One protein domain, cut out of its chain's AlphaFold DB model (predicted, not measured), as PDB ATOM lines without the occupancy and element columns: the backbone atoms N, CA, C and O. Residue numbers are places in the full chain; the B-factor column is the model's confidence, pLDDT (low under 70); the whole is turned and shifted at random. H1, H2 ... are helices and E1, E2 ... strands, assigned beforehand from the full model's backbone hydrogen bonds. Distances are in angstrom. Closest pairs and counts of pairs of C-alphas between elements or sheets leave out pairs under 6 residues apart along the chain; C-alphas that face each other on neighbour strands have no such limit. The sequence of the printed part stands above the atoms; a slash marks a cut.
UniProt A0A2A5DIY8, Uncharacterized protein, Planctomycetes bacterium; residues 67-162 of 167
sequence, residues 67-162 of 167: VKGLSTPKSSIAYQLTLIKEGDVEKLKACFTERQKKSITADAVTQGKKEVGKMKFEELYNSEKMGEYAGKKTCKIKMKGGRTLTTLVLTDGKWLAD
ATOM      1  N   VAL A  67     -33.034  18.333  11.351       68.81
ATOM      2  CA  VAL A  67     -33.888  17.611  12.313       68.81
ATOM      3  C   VAL A  67     -33.344  17.759  13.735       68.81
ATOM      4  O   VAL A  67     -34.107  18.037  14.658       68.81
ATOM      5  N   LYS A  68     -32.020  17.688  13.915       80.44
ATOM      6  CA  LYS A  68     -31.390  17.945  15.215       80.44
ATOM      7  C   LYS A  68     -31.612  19.389  15.674       80.44
ATOM      8  O   LYS A  68     -31.954  19.606  16.835       80.44
ATOM      9  N   GLY A  69     -31.492  20.359  14.765       87.31
ATOM     10  CA  GLY A  69     -31.767  21.772  15.028       87.31
ATOM     11  C   GLY A  69     -33.202  22.022  15.491       87.31
ATOM     12  O   GLY A  69     -33.409  22.780  16.424       87.31
ATOM     13  N   LEU A  70     -34.195  21.326  14.941       93.75
ATOM     14  CA  LEU A  70     -35.612  21.555  15.252       93.75
ATOM     15  C   LEU A  70     -36.189  20.637  16.349       93.75
ATOM     16  O   LEU A  70     -37.378  20.723  16.643       93.75
ATOM     17  N   SER A  71     -35.369  19.779  16.963       93.75
ATOM     18  CA  SER A  71     -35.811  18.753  17.927       93.75
ATOM     19  C   SER A  71     -36.298  19.300  19.277       93.75
ATOM     20  O   SER A  71     -37.185  18.721  19.905       93.75
ATOM     21  N   THR A  72     -35.761  20.437  19.723       96.38
ATOM     22  CA  THR A  72     -36.162  21.116  20.966       96.38
ATOM     23  C   THR A  72     -36.520  22.576  20.689       96.38
ATOM     24  O   THR A  72     -36.034  23.144  19.704       96.38
ATOM     25  N   PRO A  73     -37.314  23.238  21.552       96.69
ATOM     26  CA  PRO A  73     -37.617  24.657  21.376       96.69
ATOM     27  C   PRO A  73     -36.357  25.532  21.341       96.69
ATOM     28  O   PRO A  73     -36.195  26.365  20.448       96.69
ATOM     29  N   LYS A  74     -35.419  25.287  22.266       96.44
ATOM     30  CA  LYS A  74     -34.150  26.022  22.355       96.44
ATOM     31  C   LYS A  74     -33.279  25.830  21.122       96.44
ATOM     32  O   LYS A  74     -32.789  26.813  20.566       96.44
ATOM     33  N   SER A  75     -33.099  24.585  20.679       96.31
ATOM     34  CA  SER A  75     -32.305  24.307  19.481       96.31
ATOM     35  C   SER A  75     -32.955  24.909  18.235       96.31
ATOM     36  O   SER A  75     -32.233  25.393  17.368       96.31
ATOM     37  N   SER A  76     -34.295  24.945  18.166       96.94
ATOM     38  CA  SER A  76     -35.022  25.507  17.021       96.94
ATOM     39  C   SER A  76     -34.764  27.006  16.877       96.94
ATOM     40  O   SER A  76     -34.410  27.465  15.792       96.94
ATOM     41  N   ILE A  77     -34.843  27.767  17.976       96.88
ATOM     42  CA  ILE A  77     -34.514  29.201  17.963       96.88
ATOM     43  C   ILE A  77     -33.037  29.431  17.639       96.88
ATOM     44  O   ILE A  77     -32.720  30.306  16.835       96.88
ATOM     45  N   ALA A  78     -32.131  28.635  18.215       95.69
ATOM     46  CA  ALA A  78     -30.703  28.748  17.923       95.69
ATOM     47  C   ALA A  78     -30.411  28.495  16.436       95.69
ATOM     48  O   ALA A  78     -29.670  29.249  15.810       95.69
ATOM     49  N   TYR A  79     -31.043  27.477  15.851       96.38
ATOM     50  CA  TYR A  79     -30.890  27.144  14.442       96.38
ATOM     51  C   TYR A  79     -31.458  28.238  13.529       96.38
ATOM     52  O   TYR A  79     -30.778  28.667  12.600       96.38
ATOM     53  N   GLN A  80     -32.653  28.757  13.828       96.38
ATOM     54  CA  GLN A  80     -33.229  29.901  13.113       96.38
ATOM     55  C   GLN A  80     -32.299  31.118  13.153       96.38
ATOM     56  O   GLN A  80     -32.056  31.736  12.121       96.38
ATOM     57  N   LEU A  81     -31.734  31.434  14.323       95.56
ATOM     58  CA  LEU A  81     -30.789  32.537  14.484       95.56
ATOM     59  C   LEU A  81     -29.541  32.359  13.607       95.56
ATOM     60  O   LEU A  81     -29.097  33.324  12.985       95.56
ATOM     61  N   THR A  82     -28.986  31.146  13.529       94.88
ATOM     62  CA  THR A  82     -27.868  30.832  12.627       94.88
ATOM     63  C   THR A  82     -28.243  31.084  11.169       94.88
ATOM     64  O   THR A  82     -27.525  31.803  10.480       94.88
ATOM     65  N   LEU A  83     -29.395  30.582  10.718       95.69
ATOM     66  CA  LEU A  83     -29.846  30.749   9.333       95.69
ATOM     67  C   LEU A  83     -30.100  32.219   8.965       95.69
ATOM     68  O   LEU A  83     -29.771  32.637   7.859       95.69
ATOM     69  N   ILE A  84     -30.618  33.029   9.895       95.94
ATOM     70  CA  ILE A  84     -30.786  34.479   9.691       95.94
ATOM     71  C   ILE A  84     -29.422  35.167   9.530       95.94
ATOM     72  O   ILE A  84     -29.256  36.021   8.660       95.94
ATOM     73  N   LYS A  85     -28.424  34.792  10.340       94.00
ATOM     74  CA  LYS A  85     -27.058  35.338  10.236       94.00
ATOM     75  C   LYS A  85     -26.379  34.937   8.925       94.00
ATOM     76  O   LYS A  85     -25.706  35.765   8.307       94.00
ATOM     77  N   GLU A  86     -26.579  33.699   8.487       94.56
ATOM     78  CA  GLU A  86     -26.093  33.184   7.203       94.56
ATOM     79  C   GLU A  86     -26.837  33.815   6.013       94.56
ATOM     80  O   GLU A  86     -26.246  33.999   4.954       94.56
ATOM     81  N   GLY A  87     -28.090  34.241   6.204       94.62
ATOM     82  CA  GLY A  87     -28.942  34.773   5.139       94.62
ATOM     83  C   GLY A  87     -29.611  33.684   4.295       94.62
ATOM     84  O   GLY A  87     -30.050  33.959   3.182       94.62
ATOM     85  N   ASP A  88     -29.692  32.450   4.801       95.50
ATOM     86  CA  ASP A  88     -30.234  31.303   4.066       95.50
ATOM     87  C   ASP A  88     -31.769  31.272   4.148       95.50
ATOM     88  O   ASP A  88     -32.370  30.706   5.066       95.50
ATOM     89  N   VAL A  89     -32.413  31.927   3.181       95.81
ATOM     90  CA  VAL A  89     -33.873  32.096   3.120       95.81
ATOM     91  C   VAL A  89     -34.600  30.756   2.967       95.81
ATOM     92  O   VAL A  89     -35.642  30.544   3.590       95.81
ATOM     93  N   GLU A  90     -34.079  29.847   2.142       95.69
ATOM     94  CA  GLU A  90     -34.740  28.576   1.831       95.69
ATOM     95  C   GLU A  90     -34.747  27.640   3.033       95.69
ATOM     96  O   GLU A  90     -35.803  27.122   3.411       95.69
ATOM     97  N   LYS A  91     -33.599  27.481   3.702       95.25
ATOM     98  CA  LYS A  91     -33.543  26.698   4.938       95.25
ATOM     99  C   LYS A  91     -34.344  27.361   6.046       95.25
ATOM    100  O   LYS A  91     -34.997  26.661   6.817       95.25
ATOM    101  N   LEU A  92     -34.343  28.694   6.117       96.38
ATOM    102  CA  LEU A  92     -35.102  29.404   7.139       96.38
ATOM    103  C   LEU A  92     -36.603  29.160   6.984       96.38
ATOM    104  O   LEU A  92     -37.258  28.904   7.988       96.38
ATOM    105  N   LYS A  93     -37.145  29.133   5.759       96.88
ATOM    106  CA  LYS A  93     -38.555  28.774   5.505       96.88
ATOM    107  C   LYS A  93     -38.942  27.428   6.119       96.88
ATOM    108  O   LYS A  93     -40.054  27.293   6.623       96.88
ATOM    109  N   ALA A  94     -38.045  26.444   6.127       96.00
ATOM    110  CA  ALA A  94     -38.320  25.130   6.712       96.00
ATOM    111  C   ALA A  94     -38.477  25.151   8.247       96.00
ATOM    112  O   ALA A  94     -38.994  24.193   8.819       96.00
ATOM    113  N   CYS A  95     -38.066  26.232   8.916       96.62
ATOM    114  CA  CYS A  95     -38.202  26.414  10.362       96.62
ATOM    115  C   CYS A  95     -39.535  27.054  10.780       96.62
ATOM    116  O   CYS A  95     -39.779  27.217  11.977       96.62
ATOM    117  N   PHE A  96     -40.385  27.439   9.827       97.56
ATOM    118  CA  PHE A  96     -41.649  28.131  10.077       97.56
ATOM    119  C   PHE A  96     -42.852  27.283   9.661       97.56
ATOM    120  O   PHE A  96     -42.763  26.428   8.777       97.56
ATOM    121  N   THR A  97     -44.000  27.536  10.297       96.06
ATOM    122  CA  THR A  97     -45.274  26.920   9.904       96.06
ATOM    123  C   THR A  97     -45.657  27.334   8.480       96.06
ATOM    124  O   THR A  97     -45.265  28.404   8.009       96.06
ATOM    125  N   GLU A  98     -46.442  26.507   7.778       95.25
ATOM    126  CA  GLU A  98     -46.796  26.741   6.364       95.25
ATOM    127  C   GLU A  98     -47.352  28.145   6.106       95.25
ATOM    128  O   GLU A  98     -46.983  28.799   5.130       95.25
ATOM    129  N   ARG A  99     -48.175  28.657   7.031       94.44
ATOM    130  CA  ARG A  99     -48.755  30.000   6.913       94.44
ATOM    131  C   ARG A  99     -47.696  31.106   6.871       94.44
ATOM    132  O   ARG A  99     -47.931  32.146   6.269       94.44
ATOM    133  N   GLN A 100     -46.556  30.902   7.536       95.94
ATOM    134  CA  GLN A 100     -45.510  31.911   7.672       95.94
ATOM    135  C   GLN A 100     -44.439  31.816   6.591       95.94
ATOM    136  O   GLN A 100     -43.758  32.807   6.346       95.94
ATOM    137  N   LYS A 101     -44.301  30.679   5.897       95.50
ATOM    138  CA  LYS A 101     -43.253  30.491   4.879       95.50
ATOM    139  C   LYS A 101     -43.265  31.558   3.786       95.50
ATOM    140  O   LYS A 101     -42.202  31.983   3.340       95.50
ATOM    141  N   LYS A 102     -44.453  32.014   3.374       95.00
ATOM    142  CA  LYS A 102     -44.615  33.073   2.357       95.00
ATOM    143  C   LYS A 102     -44.079  34.430   2.817       95.00
ATOM    144  O   LYS A 102     -43.662  35.230   1.990       95.00
ATOM    145  N   SER A 103     -44.053  34.661   4.124       94.75
ATOM    146  CA  SER A 103     -43.592  35.906   4.734       94.75
ATOM    147  C   SER A 103     -42.077  35.910   5.004       94.75
ATOM    148  O   SER A 103     -41.527  36.936   5.395       94.75
ATOM    149  N   ILE A 104     -41.385  34.783   4.785       96.88
ATOM    150  CA  ILE A 104     -39.921  34.685   4.855       96.88
ATOM    151  C   ILE A 104     -39.340  35.060   3.484       96.88
ATOM    152  O   ILE A 104     -39.138  34.206   2.615       96.88
ATOM    153  N   THR A 105     -39.115  36.355   3.275       96.62
ATOM    154  CA  THR A 105     -38.529  36.919   2.048       96.62
ATOM    155  C   THR A 105     -37.060  37.295   2.252       96.62
ATOM    156  O   THR A 105     -36.596  37.421   3.385       96.62
ATOM    157  N   ALA A 106     -36.319  37.499   1.157       96.31
ATOM    158  CA  ALA A 106     -34.933  37.970   1.220       96.31
ATOM    159  C   ALA A 106     -34.815  39.316   1.960       96.31
ATOM    160  O   ALA A 106     -33.911  39.489   2.780       96.31
ATOM    161  N   ASP A 107     -35.771  40.224   1.751       95.75
ATOM    162  CA  ASP A 107     -35.825  41.517   2.439       95.75
ATOM    163  C   ASP A 107     -36.025  41.346   3.944       95.75
ATOM    164  O   ASP A 107     -35.276  41.917   4.740       95.75
ATOM    165  N   ALA A 108     -36.976  40.494   4.348       95.62
ATOM    166  CA  ALA A 108     -37.228  40.208   5.757       95.62
ATOM    167  C   ALA A 108     -35.991  39.604   6.436       95.62
ATOM    168  O   ALA A 108     -35.652  39.983   7.556       95.62
ATOM    169  N   VAL A 109     -35.289  38.685   5.765       96.69
ATOM    170  CA  VAL A 109     -34.059  38.071   6.293       96.69
ATOM    171  C   VAL A 109     -32.918  39.082   6.366       96.69
ATOM    172  O   VAL A 109     -32.188  39.107   7.354       96.69
ATOM    173  N   THR A 110     -32.789  39.963   5.375       95.94
ATOM    174  CA  THR A 110     -31.771  41.023   5.364       95.94
ATOM    175  C   THR A 110     -31.992  42.022   6.497       95.94
ATOM    176  O   THR A 110     -31.044  42.380   7.200       95.94
ATOM    177  N   GLN A 111     -33.239  42.443   6.720       94.12
ATOM    178  CA  GLN A 111     -33.611  43.271   7.867       94.12
ATOM    179  C   GLN A 111     -33.341  42.532   9.179       94.12
ATOM    180  O   GLN A 111     -32.683  43.072  10.069       94.12
ATOM    181  N   GLY A 112     -33.730  41.260   9.261       95.00
ATOM    182  CA  GLY A 112     -33.488  40.463  10.453       95.00
ATOM    183  C   GLY A 112     -32.034  40.250  10.781       95.00
ATOM    184  O   GLY A 112     -31.678  40.324  11.950       95.00
ATOM    185  N   LYS A 113     -31.164  40.098   9.787       94.94
ATOM    186  CA  LYS A 113     -29.719  40.014  10.005       94.94
ATOM    187  C   LYS A 113     -29.177  41.251  10.730       94.94
ATOM    188  O   LYS A 113     -28.321  41.110  11.603       94.94
ATOM    189  N   LYS A 114     -29.706  42.443  10.426       93.62
ATOM    190  CA  LYS A 114     -29.344  43.693  11.118       93.62
ATOM    191  C   LYS A 114     -29.851  43.713  12.559       93.62
ATOM    192  O   LYS A 114     -29.109  44.120  13.447       93.62
ATOM    193  N   GLU A 115     -31.082  43.266  12.800       90.81
ATOM    194  CA  GLU A 115     -31.667  43.262  14.146       90.81
ATOM    195  C   GLU A 115     -31.040  42.197  15.051       90.81
ATOM    196  O   GLU A 115     -30.599  42.500  16.160       90.81
ATOM    197  N   VAL A 116     -30.905  40.960  14.571       91.69
ATOM    198  CA  VAL A 116     -30.302  39.874  15.359       91.69
ATOM    199  C   VAL A 116     -28.806  40.062  15.594       91.69
ATOM    200  O   VAL A 116     -28.267  39.480  16.529       91.69
ATOM    201  N   GLY A 117     -28.126  40.877  14.782       87.62
ATOM    202  CA  GLY A 117     -26.731  41.258  15.009       87.62
ATOM    203  C   GLY A 117     -26.523  42.077  16.287       87.62
ATOM    204  O   GLY A 117     -25.427  42.070  16.838       87.62
ATOM    205  N   LYS A 118     -27.574  42.739  16.786       88.88
ATOM    206  CA  LYS A 118     -27.541  43.552  18.011       88.88
ATOM    207  C   LYS A 118     -27.857  42.749  19.276       88.88
ATOM    208  O   LYS A 118     -27.655  43.259  20.372       88.88
ATOM    209  N   MET A 119     -28.388  41.534  19.132       86.38
ATOM    210  CA  MET A 119     -28.943  40.746  20.234       86.38
ATOM    211  C   MET A 119     -28.091  39.514  20.530       86.38
ATOM    212  O   MET A 119     -27.623  38.817  19.623       86.38
ATOM    213  N   LYS A 120     -27.934  39.197  21.817       91.50
ATOM    214  CA  LYS A 120     -27.333  37.927  22.250       91.50
ATOM    215  C   LYS A 120     -28.388  36.827  22.332       91.50
ATOM    216  O   LYS A 120     -29.578  37.090  22.499       91.50
ATOM    217  N   PHE A 121     -27.967  35.568  22.232       92.38
ATOM    218  CA  PHE A 121     -28.910  34.448  22.273       92.38
ATOM    219  C   PHE A 121     -29.658  34.375  23.616       92.38
ATOM    220  O   PHE A 121     -30.859  34.117  23.639       92.38
ATOM    221  N   GLU A 122     -28.984  34.690  24.720       92.06
ATOM    222  CA  GLU A 122     -29.549  34.731  26.074       92.06
ATOM    223  C   GLU A 122     -30.595  35.846  26.242       92.06
ATOM    224  O   GLU A 122     -31.433  35.802  27.141       92.06
ATOM    225  N   GLU A 123     -30.566  36.860  25.376       91.75
ATOM    226  CA  GLU A 123     -31.564  37.931  25.354       91.75
ATOM    227  C   GLU A 123     -32.814  37.512  24.576       91.75
ATOM    228  O   GLU A 123     -33.928  37.886  24.946       91.75
ATOM    229  N   LEU A 124     -32.645  36.688  23.539       92.44
ATOM    230  CA  LEU A 124     -33.738  36.125  22.747       92.44
ATOM    231  C   LEU A 124     -34.452  34.984  23.483       92.44
ATOM    232  O   LEU A 124     -35.677  34.874  23.416       92.44
ATOM    233  N   TYR A 125     -33.691  34.147  24.192       94.88
ATOM    234  CA  TYR A 125     -34.174  32.946  24.864       94.88
ATOM    235  C   TYR A 125     -33.897  33.011  26.368       94.88
ATOM    236  O   TYR A 125     -32.848  32.583  26.844       94.88
ATOM    237  N   ASN A 126     -34.865  33.522  27.122       95.88
ATOM    238  CA  ASN A 126     -34.801  33.591  28.580       95.88
ATOM    239  C   ASN A 126     -35.533  32.412  29.232       95.88
ATOM    240  O   ASN A 126     -34.995  31.725  30.094       95.88
ATOM    241  N   SER A 127     -36.767  32.155  28.805       95.75
ATOM    242  CA  SER A 127     -37.557  31.037  29.316       95.75
ATOM    243  C   SER A 127     -38.532  30.515  28.275       95.75
ATOM    244  O   SER A 127     -38.816  31.164  27.265       95.75
ATOM    245  N   GLU A 128     -39.052  29.321  28.528       96.06
ATOM    246  CA  GLU A 128     -40.070  28.691  27.705       96.06
ATOM    247  C   GLU A 128     -41.297  28.328  28.537       96.06
ATOM    248  O   GLU A 128     -41.196  28.002  29.720       96.06
ATOM    249  N   LYS A 129     -42.474  28.389  27.914       97.19
ATOM    250  CA  LYS A 129     -43.724  27.922  28.509       97.19
ATOM    251  C   LYS A 129     -44.410  26.962  27.552       97.19
ATOM    252  O   LYS A 129     -44.925  27.384  26.514       97.19
ATOM    253  N   MET A 130     -44.423  25.688  27.930       97.75
ATOM    254  CA  MET A 130     -45.158  24.648  27.217       97.75
ATOM    255  C   MET A 130     -46.665  24.877  27.341       97.75
ATOM    256  O   MET A 130     -47.158  25.414  28.335       97.75
ATOM    257  N   GLY A 131     -47.395  24.463  26.318       96.50
ATOM    258  CA  GLY A 131     -48.845  24.501  26.289       96.50
ATOM    259  C   GLY A 131     -49.393  23.664  25.147       96.50
ATOM    260  O   GLY A 131     -48.666  22.935  24.469       96.50
ATOM    261  N   GLU A 132     -50.684  23.814  24.903       96.12
ATOM    262  CA  GLU A 132     -51.392  23.102  23.852       96.12
ATOM    263  C   GLU A 132     -52.388  24.048  23.186       96.12
ATOM    264  O   GLU A 132     -53.025  24.865  23.850       96.12
ATOM    265  N   TYR A 133     -52.479  23.976  21.861       91.31
ATOM    266  CA  TYR A 133     -53.444  24.739  21.080       91.31
ATOM    267  C   TYR A 133     -53.897  23.902  19.890       91.31
ATOM    268  O   TYR A 133     -53.060  23.361  19.166       91.31
ATOM    269  N   ALA A 134     -55.214  23.784  19.700       89.75
ATOM    270  CA  ALA A 134     -55.820  22.989  18.628       89.75
ATOM    271  C   ALA A 134     -55.260  21.547  18.535       89.75
ATOM    272  O   ALA A 134     -54.935  21.067  17.450       89.75
ATOM    273  N   GLY A 135     -55.079  20.881  19.685       92.75
ATOM    274  CA  GLY A 135     -54.556  19.510  19.769       92.75
ATOM    275  C   GLY A 135     -53.066  19.359  19.433       92.75
ATOM    276  O   GLY A 135     -52.576  18.243  19.265       92.75
ATOM    277  N   LYS A 136     -52.325  20.465  19.291       94.44
ATOM    278  CA  LYS A 136     -50.880  20.464  19.029       94.44
ATOM    279  C   LYS A 136     -50.122  21.013  20.227       94.44
ATOM    280  O   LYS A 136     -50.496  22.040  20.797       94.44
ATOM    281  N   LYS A 137     -48.994  20.377  20.560       97.81
ATOM    282  CA  LYS A 137     -48.054  20.912  21.551       97.81
ATOM    283  C   LYS A 137     -47.481  22.233  21.050       97.81
ATOM    284  O   LYS A 137     -47.014  22.333  19.914       97.81
ATOM    285  N   THR A 138     -47.498  23.233  21.918       98.00
ATOM    286  CA  THR A 138     -46.951  24.564  21.654       98.00
ATOM    287  C   THR A 138     -45.937  24.948  22.719       98.00
ATOM    288  O   THR A 138     -45.966  24.448  23.842       98.00
ATOM    289  N   CYS A 139     -45.022  25.841  22.361       97.94
ATOM    290  CA  CYS A 139     -44.028  26.374  23.273       97.94
ATOM    291  C   CYS A 139     -43.887  27.881  23.052       97.94
ATOM    292  O   CYS A 139     -43.463  28.329  21.988       97.94
ATOM    293  N   LYS A 140     -44.266  28.684  24.048       97.75
ATOM    294  CA  LYS A 140     -44.079  30.139  24.018       97.75
ATOM    295  C   LYS A 140     -42.668  30.467  24.486       97.75
ATOM    296  O   LYS A 140     -42.342  30.221  25.646       97.75
ATOM    297  N   ILE A 141     -41.871  31.073  23.612       97.62
ATOM    298  CA  ILE A 141     -40.513  31.520  23.932       97.62
ATOM    299  C   ILE A 141     -40.569  32.939  24.479       97.62
ATOM    300  O   ILE A 141     -41.181  33.827  23.878       97.62
ATOM    301  N   LYS A 142     -39.937  33.165  25.628       97.12
ATOM    302  CA  LYS A 142     -39.856  34.465  26.289       97.12
ATOM    303  C   LYS A 142     -38.448  35.026  26.141       97.12
ATOM    304  O   LYS A 142     -37.474  34.339  26.433       97.12
ATOM    305  N   MET A 143     -38.368  36.288  25.743       95.75
ATOM    306  CA  MET A 143     -37.136  37.068  25.730       95.75
ATOM    307  C   MET A 143     -36.765  37.520  27.145       95.75
ATOM    308  O   MET A 143     -37.587  37.507  28.075       95.75
ATOM    309  N   LYS A 144     -35.537  38.013  27.291       92.38
ATOM    310  CA  LYS A 144     -35.129  38.812  28.445       92.38
ATOM    311  C   LYS A 144     -36.000  40.075  28.489       92.38
ATOM    312  O   LYS A 144     -36.208  40.735  27.476       92.38
ATOM    313  N   GLY A 145     -36.604  40.356  29.642       90.38
ATOM    314  CA  GLY A 145     -37.638  41.395  29.787       90.38
ATOM    315  C   GLY A 145     -39.081  40.890  29.650       90.38
ATOM    316  O   GLY A 145     -40.016  41.678  29.716       90.38
ATOM    317  N   GLY A 146     -39.297  39.582  29.473       90.25
ATOM    318  CA  GLY A 146     -40.626  38.977  29.608       90.25
ATOM    319  C   GLY A 146     -41.555  39.177  28.407       90.25
ATOM    320  O   GLY A 146     -42.703  38.732  28.445       90.25
ATOM    321  N   ARG A 147     -41.078  39.770  27.308       93.56
ATOM    322  CA  ARG A 147     -41.792  39.782  26.020       93.56
ATOM    323  C   ARG A 147     -41.792  38.382  25.410       93.56
ATOM    324  O   ARG A 147     -40.895  37.582  25.659       93.56
ATOM    325  N   THR A 148     -42.827  38.053  24.647       95.75
ATOM    326  CA  THR A 148     -42.853  36.798  23.885       95.75
ATOM    327  C   THR A 148     -42.095  37.010  22.582       95.75
ATOM    328  O   THR A 148     -42.436  37.929  21.844       95.75
ATOM    329  N   LEU A 149     -41.095  36.170  22.310       95.69
ATOM    330  CA  LEU A 149     -40.358  36.176  21.049       95.69
ATOM    331  C   LEU A 149     -41.234  35.599  19.933       95.69
ATOM    332  O   LEU A 149     -41.553  36.258  18.950       95.69
ATOM    333  N   THR A 150     -41.647  34.346  20.109       97.00
ATOM    334  CA  THR A 150     -42.503  33.615  19.177       97.00
ATOM    335  C   THR A 150     -43.194  32.467  19.909       97.00
ATOM    336  O   THR A 150     -42.832  32.117  21.037       97.00
ATOM    337  N   THR A 151     -44.200  31.881  19.267       97.44
ATOM    338  CA  THR A 151     -44.767  30.596  19.684       97.44
ATOM    339  C   THR A 151     -44.285  29.540  18.704       97.44
ATOM    340  O   THR A 151     -44.423  29.711  17.495       97.44
ATOM    341  N   LEU A 152     -43.698  28.468  19.223       98.06
ATOM    342  CA  LEU A 152     -43.347  27.290  18.448       98.06
ATOM    343  C   LEU A 152     -44.492  26.281  18.498       98.06
ATOM    344  O   LEU A 152     -45.143  26.129  19.532       98.06
ATOM    345  N   VAL A 153     -44.699  25.563  17.402       97.81
ATOM    346  CA  VAL A 153     -45.684  24.486  17.273       97.81
ATOM    347  C   VAL A 153     -44.945  23.207  16.908       97.81
ATOM    348  O   VAL A 153     -44.162  23.194  15.957       97.81
ATOM    349  N   LEU A 154     -45.185  22.131  17.654       97.00
ATOM    350  CA  LEU A 154     -44.617  20.826  17.342       97.00
ATOM    351  C   LEU A 154     -45.379  20.203  16.162       97.00
ATOM    352  O   LEU A 154     -46.572  19.922  16.266       97.00
ATOM    353  N   THR A 155     -44.682  19.984  15.051       95.00
ATOM    354  CA  THR A 155     -45.209  19.372  13.821       95.00
ATOM    355  C   THR A 155     -44.199  18.345  13.327       95.00
ATOM    356  O   THR A 155     -43.038  18.690  13.133       95.00
ATOM    357  N   ASP A 156     -44.608  17.084  13.184       92.81
ATOM    358  CA  ASP A 156     -43.755  15.985  12.699       92.81
ATOM    359  C   ASP A 156     -42.400  15.886  13.427       92.81
ATOM    360  O   ASP A 156     -41.337  15.745  12.823       92.81
ATOM    361  N   GLY A 157     -42.429  16.041  14.757       93.19
ATOM    362  CA  GLY A 157     -41.229  16.012  15.603       93.19
ATOM    363  C   GLY A 157     -40.345  17.266  15.529       93.19
ATOM    364  O   GLY A 157     -39.268  17.275  16.119       93.19
ATOM    365  N   LYS A 158     -40.783  18.325  14.837       96.62
ATOM    366  CA  LYS A 158     -40.054  19.590  14.667       96.62
ATOM    367  C   LYS A 158     -40.786  20.740  15.346       96.62
ATOM    368  O   LYS A 158     -41.990  20.912  15.173       96.62
ATOM    369  N   TRP A 159     -40.055  21.570  16.078       97.81
ATOM    370  CA  TRP A 159     -40.575  22.808  16.651       97.81
ATOM    371  C   TRP A 159     -40.488  23.941  15.632       97.81
ATOM    372  O   TRP A 159     -39.407  24.480  15.400       97.81
ATOM    373  N   LEU A 160     -41.621  24.301  15.031       97.75
ATOM    374  CA  LEU A 160     -41.705  25.318  13.980       97.75
ATOM    375  C   LEU A 160     -42.207  26.646  14.532       97.75
ATOM    376  O   LEU A 160     -43.157  26.669  15.310       97.75
ATOM    377  N   ALA A 161     -41.605  27.756  14.113       97.75
ATOM    378  CA  ALA A 161     -42.041  29.084  14.518       97.75
ATOM    379  C   ALA A 161     -43.329  29.496  13.805       97.75
ATOM    380  O   ALA A 161     -43.461  29.410  12.584       97.75
ATOM    381  N   ASP A 162     -44.275  29.985  14.598       95.62
ATOM    382  CA  ASP A 162     -45.600  30.364  14.128       95.62
ATOM    383  C   ASP A 162     -45.739  31.878  13.897       95.62
ATOM    384  O   ASP A 162     -46.698  32.355  13.289       95.62
TER     385      ASP A 162
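This is residues 67 to 162 of the 167 residues of an uncharacterized protein of Planctomycetes bacterium (UniProt A0A2A5DIY8). A strongly twisted sheet of four strands, E1 to E4, stands at one end; the long helix H2 starts on one face of it and runs away from it to H5, which stands steeply to H2's far part and is apart from the sheet. The short helices H3 and H4 lie on the way from H2 to H5, H6 lies on the way back to the sheet, and H1 is beside the edge strand E4. The printed part has 96 residues, with six named helices followed by four named strands; the class is mixed, helices and strands. The sheet's order is E1, E2, E3, E4, all antiparallel. The whole is compact, with a radius of gyration of the C-alphas of 12.7 A and spans of 34 by 29 by 22 A.

Find C-alpha 127 at (-37.557, 31.037, 29.316), where E1 begins; it runs through residues 127 to 133 for 19.0 A. E2, residues 136 to 142, covers 19.2 A; E3, residues 148 to 155, covers 20.3 A; E4, residues 158 to 161, ends at C-alpha 161, (-42.041, 29.084, 14.518). H2, residues 73 to 86, starts at (-37.617, 24.657, 21.376) and runs 20.2 A. H5, residues 106 to 116, spans 15.0 A. The short helices are H1, residues 67 to 70, H3, residues 89 to 93, H4, residues 98 to 101, and H6, residues 121 to 124.

The strands form a meander, each the antiparallel neighbour of the one before, in three hairpins. Look for N 129 and O 140 at 2.9 A between E1 and E2, N 139 and O 152 at 2.8 A between E2 and E3, and N 153 and O 160 at 2.8 A between E3 and E4. H2 is on one face of this sheet, giving two layers, helix and sheet; its closest C-alphas to E4 are Pro 73 and Trp 159, 5.9 A. H1 is at the sheet's level, at a height of 1.3 A, its local plane only just fitted, to 6 C-alphas; it touches H2 only at the corner, Leu 70 to Ser 76, 4.4 A between C-alphas. H2, the hub, touches H5 with residues 81 to 85, closest C-alphas Lys 85 and Lys 113, 5.4 A, at a steep tilt of 69 degrees, only just short of about perpendicular, opposite ways. H2 also touches H3 with residues 80 to 84, closest C-alphas Leu 83 and Leu 92, 5.9 A. H4 is only just on the sheet, with 5 pairs of C-alphas within 10 A, and only grazes it; H6 only grazes it with residues 123 to 124. In H2, H3 and H5 every O i to N i+4 pair is within hydrogen-bond range; H1, H4 and H6 are too short for one.

The C-alphas farthest apart, Lys 118 and Gly 135, are 36.2 A apart. The printed part has no cut, and its links between named elements are tight. The mean pLDDT of the printed part is 94.6; residue 67 alone is under 70.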